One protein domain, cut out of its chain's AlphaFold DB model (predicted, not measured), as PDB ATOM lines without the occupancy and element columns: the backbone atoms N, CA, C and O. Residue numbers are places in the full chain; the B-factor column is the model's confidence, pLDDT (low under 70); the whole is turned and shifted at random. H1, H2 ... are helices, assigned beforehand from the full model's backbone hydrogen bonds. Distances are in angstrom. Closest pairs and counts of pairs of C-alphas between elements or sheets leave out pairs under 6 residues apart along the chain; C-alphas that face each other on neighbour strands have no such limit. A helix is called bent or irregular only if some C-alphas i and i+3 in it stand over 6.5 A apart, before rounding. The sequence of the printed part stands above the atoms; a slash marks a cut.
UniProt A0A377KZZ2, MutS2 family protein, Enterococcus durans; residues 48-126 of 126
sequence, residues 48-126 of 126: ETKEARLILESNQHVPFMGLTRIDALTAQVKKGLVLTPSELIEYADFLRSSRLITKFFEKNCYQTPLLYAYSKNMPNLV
ATOM      1  N   GLU A  48     -26.376  37.554  33.829       97.81
ATOM      2  CA  GLU A  48     -26.290  37.053  35.209       97.81
ATOM      3  C   GLU A  48     -25.623  38.077  36.142       97.81
ATOM      4  O   GLU A  48     -26.170  38.438  37.183       97.81
ATOM      5  N   THR A  49     -24.479  38.629  35.724       97.12
ATOM      6  CA  THR A  49     -23.753  39.656  36.492       97.12
ATOM      7  C   THR A  49     -24.566  40.947  36.629       97.12
ATOM      8  O   THR A  49     -24.561  41.578  37.686       97.12
ATOM      9  N   LYS A  50     -25.276  41.356  35.569       98.50
ATOM     10  CA  LYS A  50     -26.144  42.541  35.588       98.50
ATOM     11  C   LYS A  50     -27.289  42.365  36.585       98.50
ATOM     12  O   LYS A  50     -27.538  43.279  37.363       98.50
ATOM     13  N   GLU A  51     -27.952  41.213  36.584       98.38
ATOM     14  CA  GLU A  51     -29.018  40.899  37.539       98.38
ATOM     15  C   GLU A  51     -28.500  40.851  38.981       98.38
ATOM     16  O   GLU A  51     -29.105  41.447  39.869       98.38
ATOM     17  N   ALA A  52     -27.340  40.229  39.218       96.94
ATOM     18  CA  ALA A  52     -26.722  40.207  40.543       96.94
ATOM     19  C   ALA A  52     -26.379  41.621  41.046       96.94
ATOM     20  O   ALA A  52     -26.563  41.923  42.223       96.94
ATOM     21  N   ARG A  53     -25.928  42.515  40.155       97.38
ATOM     22  CA  ARG A  53     -25.676  43.920  40.499       97.38
ATOM     23  C   ARG A  53     -26.960  44.663  40.869       97.38
ATOM     24  O   ARG A  53     -26.943  45.413  41.837       97.38
ATOM     25  N   LEU A  54     -28.061  44.425  40.155       97.69
ATOM     26  CA  LEU A  54     -29.360  45.043  40.452       97.69
ATOM     27  C   LEU A  54     -29.846  44.726  41.877       97.69
ATOM     28  O   LEU A  54     -30.419  45.598  42.522       97.69
ATOM     29  N   ILE A  55     -29.576  43.517  42.378       97.69
ATOM     30  CA  ILE A  55     -29.863  43.128  43.771       97.69
ATOM     31  C   ILE A  55     -29.036  43.943  44.776       97.69
ATOM     32  O   ILE A  55     -29.537  44.337  45.828       97.69
ATOM     33  N   LEU A  56     -27.766  44.212  44.467       94.75
ATOM     34  CA  LEU A  56     -26.915  45.038  45.327       94.75
ATOM     35  C   LEU A  56     -27.361  46.505  45.308       94.75
ATOM     36  O   LEU A  56     -27.409  47.144  46.354       94.75
ATOM     37  N   GLU A  57     -27.722  47.025  44.134       96.62
ATOM     38  CA  GLU A  57     -28.225  48.394  43.958       96.62
ATOM     39  C   GLU A  57     -29.561  48.623  44.689       96.62
ATOM     40  O   GLU A  57     -29.830  49.737  45.138       96.62
ATOM     41  N   SER A  58     -30.377  47.580  44.874       95.50
ATOM     42  CA  SER A  58     -31.613  47.632  45.667       95.50
ATOM     43  C   SER A  58     -31.406  47.418  47.175       95.50
ATOM     44  O   SER A  58     -32.388  47.296  47.908       95.50
ATOM     45  N   ASN A  59     -30.157  47.392  47.661       95.75
ATOM     46  CA  ASN A  59     -29.797  47.098  49.058       95.75
ATOM     47  C   ASN A  59     -30.364  45.762  49.568       95.75
ATOM     48  O   ASN A  59     -30.662  45.601  50.754       95.75
ATOM     49  N   GLN A  60     -30.541  44.793  48.670       96.19
ATOM     50  CA  GLN A  60     -30.974  43.452  49.024       96.19
ATOM     51  C   GLN A  60     -29.768  42.516  49.126       96.19
ATOM     52  O   GLN A  60     -28.750  42.671  48.451       96.19
ATOM     53  N   HIS A  61     -29.901  41.491  49.964       92.50
ATOM     54  CA  HIS A  61     -28.871  40.479  50.153       92.50
ATOM     55  C   HIS A  61     -29.450  39.091  49.909       92.50
ATOM     56  O   HIS A  61     -30.464  38.709  50.498       92.50
ATOM     57  N   VAL A  62     -28.785  38.329  49.043       93.94
ATOM     58  CA  VAL A  62     -29.127  36.927  48.803       93.94
ATOM     59  C   VAL A  62     -28.730  36.112  50.045       93.94
ATOM     60  O   VAL A  62     -27.617  36.292  50.546       93.94
ATOM     61  N   PRO A  63     -29.594  35.217  50.560       93.19
ATOM     62  CA  PRO A  63     -29.347  34.472  51.798       93.19
ATOM     63  C   PRO A  63     -28.357  33.310  51.595       93.19
ATOM     64  O   PRO A  63     -28.707  32.136  51.700       93.19
ATOM     65  N   PHE A  64     -27.097  33.641  51.316       89.56
ATOM     66  CA  PHE A  64     -25.984  32.699  51.202       89.56
ATOM     67  C   PHE A  64     -25.479  32.271  52.589       89.56
ATOM     68  O   PHE A  64     -24.497  32.803  53.104       89.56
ATOM     69  N   MET A  65     -26.176  31.323  53.215       89.38
ATOM     70  CA  MET A  65     -25.871  30.838  54.567       89.38
ATOM     71  C   MET A  65     -25.067  29.533  54.531       89.38
ATOM     72  O   MET A  65     -25.257  28.712  53.638       89.38
ATOM     73  N   GLY A  66     -24.162  29.340  55.494       88.00
ATOM     74  CA  GLY A  66     -23.438  28.075  55.692       88.00
ATOM     75  C   GLY A  66     -22.480  27.654  54.563       88.00
ATOM     76  O   GLY A  66     -22.006  26.525  54.567       88.00
ATOM     77  N   LEU A  67     -22.174  28.524  53.590       86.81
ATOM     78  CA  LEU A  67     -21.337  28.172  52.428       86.81
ATOM     79  C   LEU A  67     -19.840  28.048  52.737       86.81
ATOM     80  O   LEU A  67     -19.121  27.364  52.013       86.81
ATOM     81  N   THR A  68     -19.342  28.744  53.759       85.94
ATOM     82  CA  THR A  68     -17.898  28.954  53.940       85.94
ATOM     83  C   THR A  68     -17.134  27.652  54.180       85.94
ATOM     84  O   THR A  68     -16.060  27.464  53.608       85.94
ATOM     85  N   ARG A  69     -17.671  26.745  55.009       87.62
ATOM     86  CA  ARG A  69     -16.993  25.494  55.398       87.62
ATOM     87  C   ARG A  69     -17.747  24.235  54.979       87.62
ATOM     88  O   ARG A  69     -17.363  23.147  55.405       87.62
ATOM     89  N   ILE A  70     -18.780  24.345  54.142       92.44
ATOM     90  CA  ILE A  70     -19.662  23.209  53.849       92.44
ATOM     91  C   ILE A  70     -18.920  22.001  53.271       92.44
ATOM     92  O   ILE A  70     -19.199  20.871  53.669       92.44
ATOM     93  N   ASP A  71     -17.923  22.222  52.413       91.38
ATOM     94  CA  ASP A  71     -17.111  21.149  51.829       91.38
ATOM     95  C   ASP A  71     -16.360  20.369  52.919       91.38
ATOM     96  O   ASP A  71     -16.362  19.135  52.943       91.38
ATOM     97  N   ALA A  72     -15.776  21.092  53.880       92.44
ATOM     98  CA  ALA A  72     -15.052  20.510  55.002       92.44
ATOM     99  C   ALA A  72     -15.991  19.762  55.957       92.44
ATOM    100  O   ALA A  72     -15.680  18.642  56.360       92.44
ATOM    101  N   LEU A  73     -17.148  20.342  56.294       95.12
ATOM    102  CA  LEU A  73     -18.144  19.690  57.151       95.12
ATOM    103  C   LEU A  73     -18.699  18.420  56.492       95.12
ATOM    104  O   LEU A  73     -18.764  17.365  57.122       95.12
ATOM    105  N   THR A  74     -19.007  18.483  55.197       94.69
ATOM    106  CA  THR A  74     -19.469  17.325  54.417       94.69
ATOM    107  C   THR A  74     -18.411  16.221  54.388       94.69
ATOM    108  O   THR A  74     -18.734  15.041  54.539       94.69
ATOM    109  N   ALA A  75     -17.131  16.576  54.231       95.25
ATOM    110  CA  ALA A  75     -16.034  15.614  54.262       95.25
ATOM    111  C   ALA A  75     -15.864  14.951  55.640       95.25
ATOM    112  O   ALA A  75     -15.569  13.758  55.697       95.25
ATOM    113  N   GLN A  76     -16.063  15.688  56.739       95.75
ATOM    114  CA  GLN A  76     -16.044  15.126  58.095       95.75
ATOM    115  C   GLN A  76     -17.151  14.083  58.282       95.75
ATOM    116  O   GLN A  76     -16.864  12.950  58.669       95.75
ATOM    117  N   VAL A  77     -18.388  14.430  57.912       96.00
ATOM    118  CA  VAL A  77     -19.542  13.519  57.998       96.00
ATOM    119  C   VAL A  77     -19.312  12.255  57.166       96.00
ATOM    120  O   VAL A  77     -19.520  11.149  57.658       96.00
ATOM    121  N   LYS A  78     -18.802  12.383  55.931       97.06
ATOM    122  CA  LYS A  78     -18.472  11.228  55.072       97.06
ATOM    123  C   LYS A  78     -17.431  10.283  55.683       97.06
ATOM    124  O   LYS A  78     -17.445   9.098  55.374       97.06
ATOM    125  N   LYS A  79     -16.535  10.794  56.533       97.50
ATOM    126  CA  LYS A  79     -15.528   9.999  57.257       97.50
ATOM    127  C   LYS A  79     -16.071   9.372  58.548       97.50
ATOM    128  O   LYS A  79     -15.309   8.722  59.256       97.50
ATOM    129  N   GLY A  80     -17.353   9.571  58.864       96.38
ATOM    130  CA  GLY A  80     -17.977   9.092  60.098       96.38
ATOM    131  C   GLY A  80     -17.648   9.937  61.331       96.38
ATOM    132  O   GLY A  80     -17.865   9.481  62.451       96.38
ATOM    133  N   LEU A  81     -17.116  11.152  61.150       96.94
ATOM    134  CA  LEU A  81     -16.860  12.070  62.258       96.94
ATOM    135  C   LEU A  81     -18.155  12.759  62.696       96.94
ATOM    136  O   LEU A  81     -19.025  13.067  61.879       96.94
ATOM    137  N   VAL A  82     -18.255  13.033  63.995       95.81
ATOM    138  CA  VAL A  82     -19.391  13.746  64.585       95.81
ATOM    139  C   VAL A  82     -19.117  15.244  64.543       95.81
ATOM    140  O   VAL A  82     -18.109  15.706  65.074       95.81
ATOM    141  N   LEU A  83     -20.026  15.998  63.926       97.38
ATOM    142  CA  LEU A  83     -19.980  17.457  63.927       97.38
ATOM    143  C   LEU A  83     -20.308  18.005  65.320       97.38
ATOM    144  O   LEU A  83     -21.205  17.509  66.006       97.38
ATOM    145  N   THR A  84     -19.615  19.066  65.722       97.50
ATOM    146  CA  THR A  84     -19.946  19.801  66.952       97.50
ATOM    147  C   THR A  84     -21.330  20.463  66.853       97.50
ATOM    148  O   THR A  84     -21.815  20.711  65.745       97.50
ATOM    149  N   PRO A  85     -21.979  20.836  67.976       97.31
ATOM    150  CA  PRO A  85     -23.266  21.538  67.936       97.31
ATOM    151  C   PRO A  85     -23.261  22.797  67.054       97.31
ATOM    152  O   PRO A  85     -24.203  23.027  66.300       97.31
ATOM    153  N   SER A  86     -22.183  23.584  67.087       95.44
ATOM    154  CA  SER A  86     -22.015  24.756  66.217       95.44
ATOM    155  C   SER A  86     -21.906  24.392  64.737       95.44
ATOM    156  O   SER A  86     -22.473  25.077  63.892       95.44
ATOM    157  N   GLU A  87     -21.208  23.304  64.409       95.94
ATOM    158  CA  GLU A  87     -21.064  22.840  63.025       95.94
ATOM    159  C   GLU A  87     -22.360  22.234  62.486       95.94
ATOM    160  O   GLU A  87     -22.662  22.393  61.308       95.94
ATOM    161  N   LEU A  88     -23.163  21.597  63.343       95.56
ATOM    162  CA  LEU A  88     -24.511  21.152  62.989       95.56
ATOM    163  C   LEU A  88     -25.425  22.332  62.654       95.56
ATOM    164  O   LEU A  88     -26.182  22.251  61.690       95.56
ATOM    165  N   ILE A  89     -25.334  23.435  63.405       95.00
ATOM    166  CA  ILE A  89     -26.063  24.671  63.088       95.00
ATOM    167  C   ILE A  89     -25.588  25.235  61.744       95.00
ATOM    168  O   ILE A  89     -26.419  25.537  60.896       95.00
ATOM    169  N   GLU A  90     -24.275  25.320  61.507       93.88
ATOM    170  CA  GLU A  90     -23.719  25.789  60.226       93.88
ATOM    171  C   GLU A  90     -24.192  24.920  59.044       93.88
ATOM    172  O   GLU A  90     -24.580  25.436  57.993       93.88
ATOM    173  N   TYR A  91     -24.232  23.600  59.230       95.19
ATOM    174  CA  TYR A  91     -24.711  22.658  58.221       95.19
ATOM    175  C   TYR A  91     -26.223  22.789  57.983       95.19
ATOM    176  O   TYR A  91     -26.673  22.812  56.838       95.19
ATOM    177  N   ALA A  92     -27.024  22.927  59.044       94.38
ATOM    178  CA  ALA A  92     -28.460  23.182  58.938       94.38
ATOM    179  C   ALA A  92     -28.749  24.512  58.222       94.38
ATOM    180  O   ALA A  92     -29.667  24.597  57.401       94.38
ATOM    181  N   ASP A  93     -27.930  25.530  58.482       94.38
ATOM    182  CA  ASP A  93     -27.972  26.830  57.823       94.38
ATOM    183  C   ASP A  93     -27.688  26.733  56.324       94.38
ATOM    184  O   ASP A  93     -28.391  27.353  55.521       94.38
ATOM    185  N   PHE A  94     -26.716  25.909  55.934       93.50
ATOM    186  CA  PHE A  94     -26.469  25.598  54.531       93.50
ATOM    187  C   PHE A  94     -27.677  24.912  53.883       93.50
ATOM    188  O   PHE A  94     -28.148  25.352  52.834       93.50
ATOM    189  N   LEU A  95     -28.228  23.876  54.519       93.69
ATOM    190  CA  LEU A  95     -29.354  23.117  53.970       93.69
ATOM    191  C   LEU A  95     -30.596  23.995  53.758       93.69
ATOM    192  O   LEU A  95     -31.193  23.986  52.678       93.69
ATOM    193  N   ARG A  96     -30.957  24.821  54.751       93.06
ATOM    194  CA  ARG A  96     -32.111  25.731  54.642       93.06
ATOM    195  C   ARG A  96     -31.894  26.845  53.616       93.06
ATOM    196  O   ARG A  96     -32.882  27.397  53.123       93.06
ATOM    197  N   SER A  97     -30.640  27.184  53.298       93.25
ATOM    198  CA  SER A  97     -30.313  28.281  52.380       93.25
ATOM    199  C   SER A  97     -30.924  28.063  50.996       93.25
ATOM    200  O   SER A  97     -31.425  29.020  50.415       93.25
ATOM    201  N   SER A  98     -31.015  26.811  50.525       93.00
ATOM    202  CA  SER A  98     -31.621  26.482  49.228       93.00
ATOM    203  C   SER A  98     -33.036  27.055  49.088       93.00
ATOM    204  O   SER A  98     -33.308  27.877  48.212       93.00
ATOM    205  N   ARG A  99     -33.920  26.738  50.042       93.69
ATOM    206  CA  ARG A  99     -35.304  27.232  50.057       93.69
ATOM    207  C   ARG A  99     -35.385  28.752  50.205       93.69
ATOM    208  O   ARG A  99     -36.279  29.378  49.633       93.69
ATOM    209  N   LEU A 100     -34.490  29.354  50.990       95.31
ATOM    210  CA  LEU A 100     -34.453  30.808  51.173       95.31
ATOM    211  C   LEU A 100     -34.027  31.525  49.888       95.31
ATOM    212  O   LEU A 100     -34.637  32.535  49.541       95.31
ATOM    213  N   ILE A 101     -33.042  30.989  49.165       96.06
ATOM    214  CA  ILE A 101     -32.575  31.521  47.882       96.06
ATOM    215  C   ILE A 101     -33.682  31.404  46.826       96.06
ATOM    216  O   ILE A 101     -33.979  32.392  46.154       96.06
ATOM    217  N   THR A 102     -34.366  30.257  46.731       96.00
ATOM    218  CA  THR A 102     -35.509  30.093  45.815       96.00
ATOM    219  C   THR A 102     -36.610  31.116  46.091       96.00
ATOM    220  O   THR A 102     -37.031  31.824  45.178       96.00
ATOM    221  N   LYS A 103     -37.021  31.280  47.355       96.50
ATOM    222  CA  LYS A 103     -38.027  32.286  47.737       96.50
ATOM    223  C   LYS A 103     -37.561  33.719  47.491       96.50
ATOM    224  O   LYS A 103     -38.372  34.586  47.173       96.50
ATOM    225  N   PHE A 104     -36.273  33.994  47.683       97.94
ATOM    226  CA  PHE A 104     -35.699  35.307  47.422       97.94
ATOM    227  C   PHE A 104     -35.819  35.664  45.939       97.94
ATOM    228  O   PHE A 104     -36.335  36.729  45.609       97.94
ATOM    229  N   PHE A 105     -35.405  34.772  45.040       97.75
ATOM    230  CA  PHE A 105     -35.486  35.036  43.605       97.75
ATOM    231  C   PHE A 105     -36.913  34.950  43.051       97.75
ATOM    232  O   PHE A 105     -37.220  35.646  42.090       97.75
ATOM    233  N   GLU A 106     -37.818  34.200  43.685       97.56
ATOM    234  CA  GLU A 106     -39.260  34.270  43.397       97.56
ATOM    235  C   GLU A 106     -39.827  35.675  43.601       97.56
ATOM    236  O   GLU A 106     -40.567  36.168  42.753       97.56
ATOM    237  N   LYS A 107     -39.449  36.348  44.694       97.62
ATOM    238  CA  LYS A 107     -39.887  37.726  44.974       97.62
ATOM    239  C   LYS A 107     -39.293  38.748  44.005       97.62
ATOM    240  O   LYS A 107     -39.913  39.777  43.763       97.62
ATOM    241  N   ASN A 108     -38.111  38.463  43.462       97.88
ATOM    242  CA  ASN A 108     -37.379  39.353  42.561       97.88
ATOM    243  C   ASN A 108     -37.473  38.917  41.085       97.88
ATOM    244  O   ASN A 108     -36.721  39.413  40.251       97.88
ATOM    245  N   CYS A 109     -38.397  38.017  40.732       97.38
ATOM    246  CA  CYS A 109     -38.422  37.338  39.431       97.38
ATOM    247  C   CYS A 109     -38.501  38.281  38.219       97.38
ATOM    248  O   CYS A 109     -37.940  37.976  37.169       97.38
ATOM    249  N   TYR A 110     -39.143  39.443  38.368       96.56
ATOM    250  CA  TYR A 110     -39.224  40.458  37.317       96.56
ATOM    251  C   TYR A 110     -37.923  41.257  37.149       96.56
ATOM    252  O   TYR A 110     -37.595  41.665  36.039       96.56
ATOM    253  N   GLN A 111     -37.176  41.476  38.235       96.25
ATOM    254  CA  GLN A 111     -35.899  42.198  38.216       96.25
ATOM    255  C   GLN A 111     -34.733  41.282  37.822       96.25
ATOM    256  O   GLN A 111     -33.773  41.743  37.204       96.25
ATOM    257  N   THR A 112     -34.819  39.996  38.172       97.81
ATOM    258  CA  THR A 112     -33.756  39.002  37.973       97.81
ATOM    259  C   THR A 112     -34.276  37.710  37.322       97.81
ATOM    260  O   THR A 112     -34.271  36.650  37.961       97.81
ATOM    261  N   PRO A 113     -34.793  37.765  36.081       98.12
ATOM    262  CA  PRO A 113     -35.414  36.610  35.437       98.12
ATOM    263  C   PRO A 113     -34.454  35.431  35.216       98.12
ATOM    264  O   PRO A 113     -34.872  34.280  35.362       98.12
ATOM    265  N   LEU A 114     -33.177  35.673  34.897       98.31
ATOM    266  CA  LEU A 114     -32.195  34.602  34.705       98.31
ATOM    267  C   LEU A 114     -31.821  33.930  36.032       98.31
ATOM    268  O   LEU A 114     -31.840  32.702  36.122       98.31
ATOM    269  N   LEU A 115     -31.530  34.709  37.076       97.94
ATOM    270  CA  LEU A 115     -31.220  34.164  38.403       97.94
ATOM    271  C   LEU A 115     -32.431  33.451  39.023       97.94
ATOM    272  O   LEU A 115     -32.275  32.425  39.684       97.94
ATOM    273  N   TYR A 116     -33.644  33.930  38.745       98.12
ATOM    274  CA  TYR A 116     -34.881  33.229  39.083       98.12
ATOM    275  C   TYR A 116     -35.008  31.881  38.369       98.12
ATOM    276  O   TYR A 116     -35.346  30.876  38.998       98.12
ATOM    277  N   ALA A 117     -34.678  31.810  37.078       97.88
ATOM    278  CA  ALA A 117     -34.643  30.535  36.367       97.88
ATOM    279  C   ALA A 117     -33.616  29.564  36.984       97.88
ATOM    280  O   ALA A 117     -33.900  28.375  37.126       97.88
ATOM    281  N   TYR A 118     -32.450  30.054  37.421       96.44
ATOM    282  CA  TYR A 118     -31.470  29.229  38.141       96.44
ATOM    283  C   TYR A 118     -32.011  28.732  39.480       96.44
ATOM    284  O   TYR A 118     -31.861  27.550  39.793       96.44
ATOM    285  N   SER A 119     -32.709  29.585  40.232       95.25
ATOM    286  CA  SER A 119     -33.246  29.212  41.541       95.25
ATOM    287  C   SER A 119     -34.307  28.108  41.477       95.25
ATOM    288  O   SER A 119     -34.544  27.435  42.478       95.25
ATOM    289  N   LYS A 120     -34.945  27.900  40.315       94.31
ATOM    290  CA  LYS A 120     -35.883  26.787  40.078       94.31
ATOM    291  C   LYS A 120     -35.208  25.429  39.908       94.31
ATOM    292  O   LYS A 120     -35.866  24.416  40.102       94.31
ATOM    293  N   ASN A 121     -33.915  25.410  39.594       93.75
ATOM    294  CA  ASN A 121     -33.122  24.184  39.496       93.75
ATOM    295  C   ASN A 121     -32.402  23.842  40.811       93.75
ATOM    296  O   ASN A 121     -31.630  22.886  40.860       93.75
ATOM    297  N   MET A 122     -32.614  24.626  41.872       91.06
ATOM    298  CA  MET A 122     -32.014  24.335  43.169       91.06
ATOM    299  C   MET A 122     -32.674  23.110  43.817       91.06
ATOM    300  O   MET A 122     -33.898  22.975  43.775       91.06
ATOM    301  N   PRO A 123     -31.885  22.220  44.443       88.62
ATOM    302  CA  PRO A 123     -32.422  21.038  45.099       88.62
ATOM    303  C   PRO A 123     -33.224  21.414  46.347       88.62
ATOM    304  O   PRO A 123     -32.821  22.285  47.122       88.62
ATOM    305  N   ASN A 124     -34.331  20.714  46.590       85.94
ATOM    306  CA  ASN A 124     -35.027  20.802  47.867       85.94
ATOM    307  C   ASN A 124     -34.269  19.962  48.904       85.94
ATOM    308  O   ASN A 124     -34.358  18.736  48.885       85.94
ATOM    309  N   LEU A 125     -33.456  20.620  49.733       81.50
ATOM    310  CA  LEU A 125     -32.537  19.943  50.649       81.50
ATOM    311  C   LEU A 125     -33.179  19.607  52.001       81.50
ATOM    312  O   LEU A 125     -32.829  18.566  52.549       81.50
ATOM    313  N   VAL A 126     -34.090  20.452  52.515       72.38
ATOM    314  CA  VAL A 126     -34.878  20.267  53.758       72.38
ATOM    315  C   VAL A 126     -36.130  21.150  53.737       72.38
ATOM    316  O   VAL A 126     -36.008  22.352  53.387       72.38
TER     317      VAL A 126
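AT A GLANCE: This is residues 48 to 126 of the 126 residues of the protein "MutS2 family protein" of Enterococcus durans (UniProt A0A377KZZ2). One long helix, H3, runs along most of the length of an elongated model, with short helices at its two ends. H2 packs on the first part of H3 at one end; at the other end H4 folds back on H3 as a helical hairpin, and H1 meets H4 near their first residues, making a corner with it. A long link, residues 58 to 69, runs from the H1 end to the H2 end. The 79 residues printed include four named helices, H1 to H4 in chain order, and no named strand: the class is all helix. The whole is loose, with a radius of gyration of the C-alphas of 14.8 A and spans of 44 by 23 by 17 A.

IN THESE COORDINATES: H1, residues 48 to 57, begins at C-alpha 48 (-26.290, 37.053, 35.209) and is 14.5 A long. H2 is residues 70 to 78, 12.1 A. H3, residues 85 to 107, is 32.6 A long and has a kink of 35 degrees near residue 99; it is neither bent nor irregular, but only just: C-alphas 95 and 98 are 6.2 A apart. H4, residues 113 to 119, 9.8 A, ends at C-alpha 119 (-33.246, 29.212, 41.541).

HOW THE PARTS SIT: H1 touches H4 about perpendicular, at 83 degrees; their closest C-alphas, Glu 48 and Leu 114, are 6.4 A apart. H1 is apart from H2 and H3. H2 touches residues 87 to 94 of H3 at a steep tilt of 52 degrees, opposite ways; the closest C-alphas, Ile 70 and Tyr 91, are 6.7 A apart. H4 touches residues 101 to 106 of H3 opposite ways, at a shallow tilt of 32 degrees, only just short of steep; the closest C-alphas, Phe 105 and Tyr 116, are 4.9 A apart. H2 and H4 are apart. Every O i to N i+4 pair is within hydrogen-bond range in H1, H2 and H4, and 17 of 19 in H3.

THE WHOLE: The C-alphas of Gly 80 and Tyr 110, the two farthest apart, are 44.2 A from each other. Residues 75 to 80, of which 75 to 78 belong to H2, stand free. The link H1 to H2 is long, H2 to H3 short, H3 to H4 tight. The printed part has no cut, and no printed residue is under 70 in pLDDT.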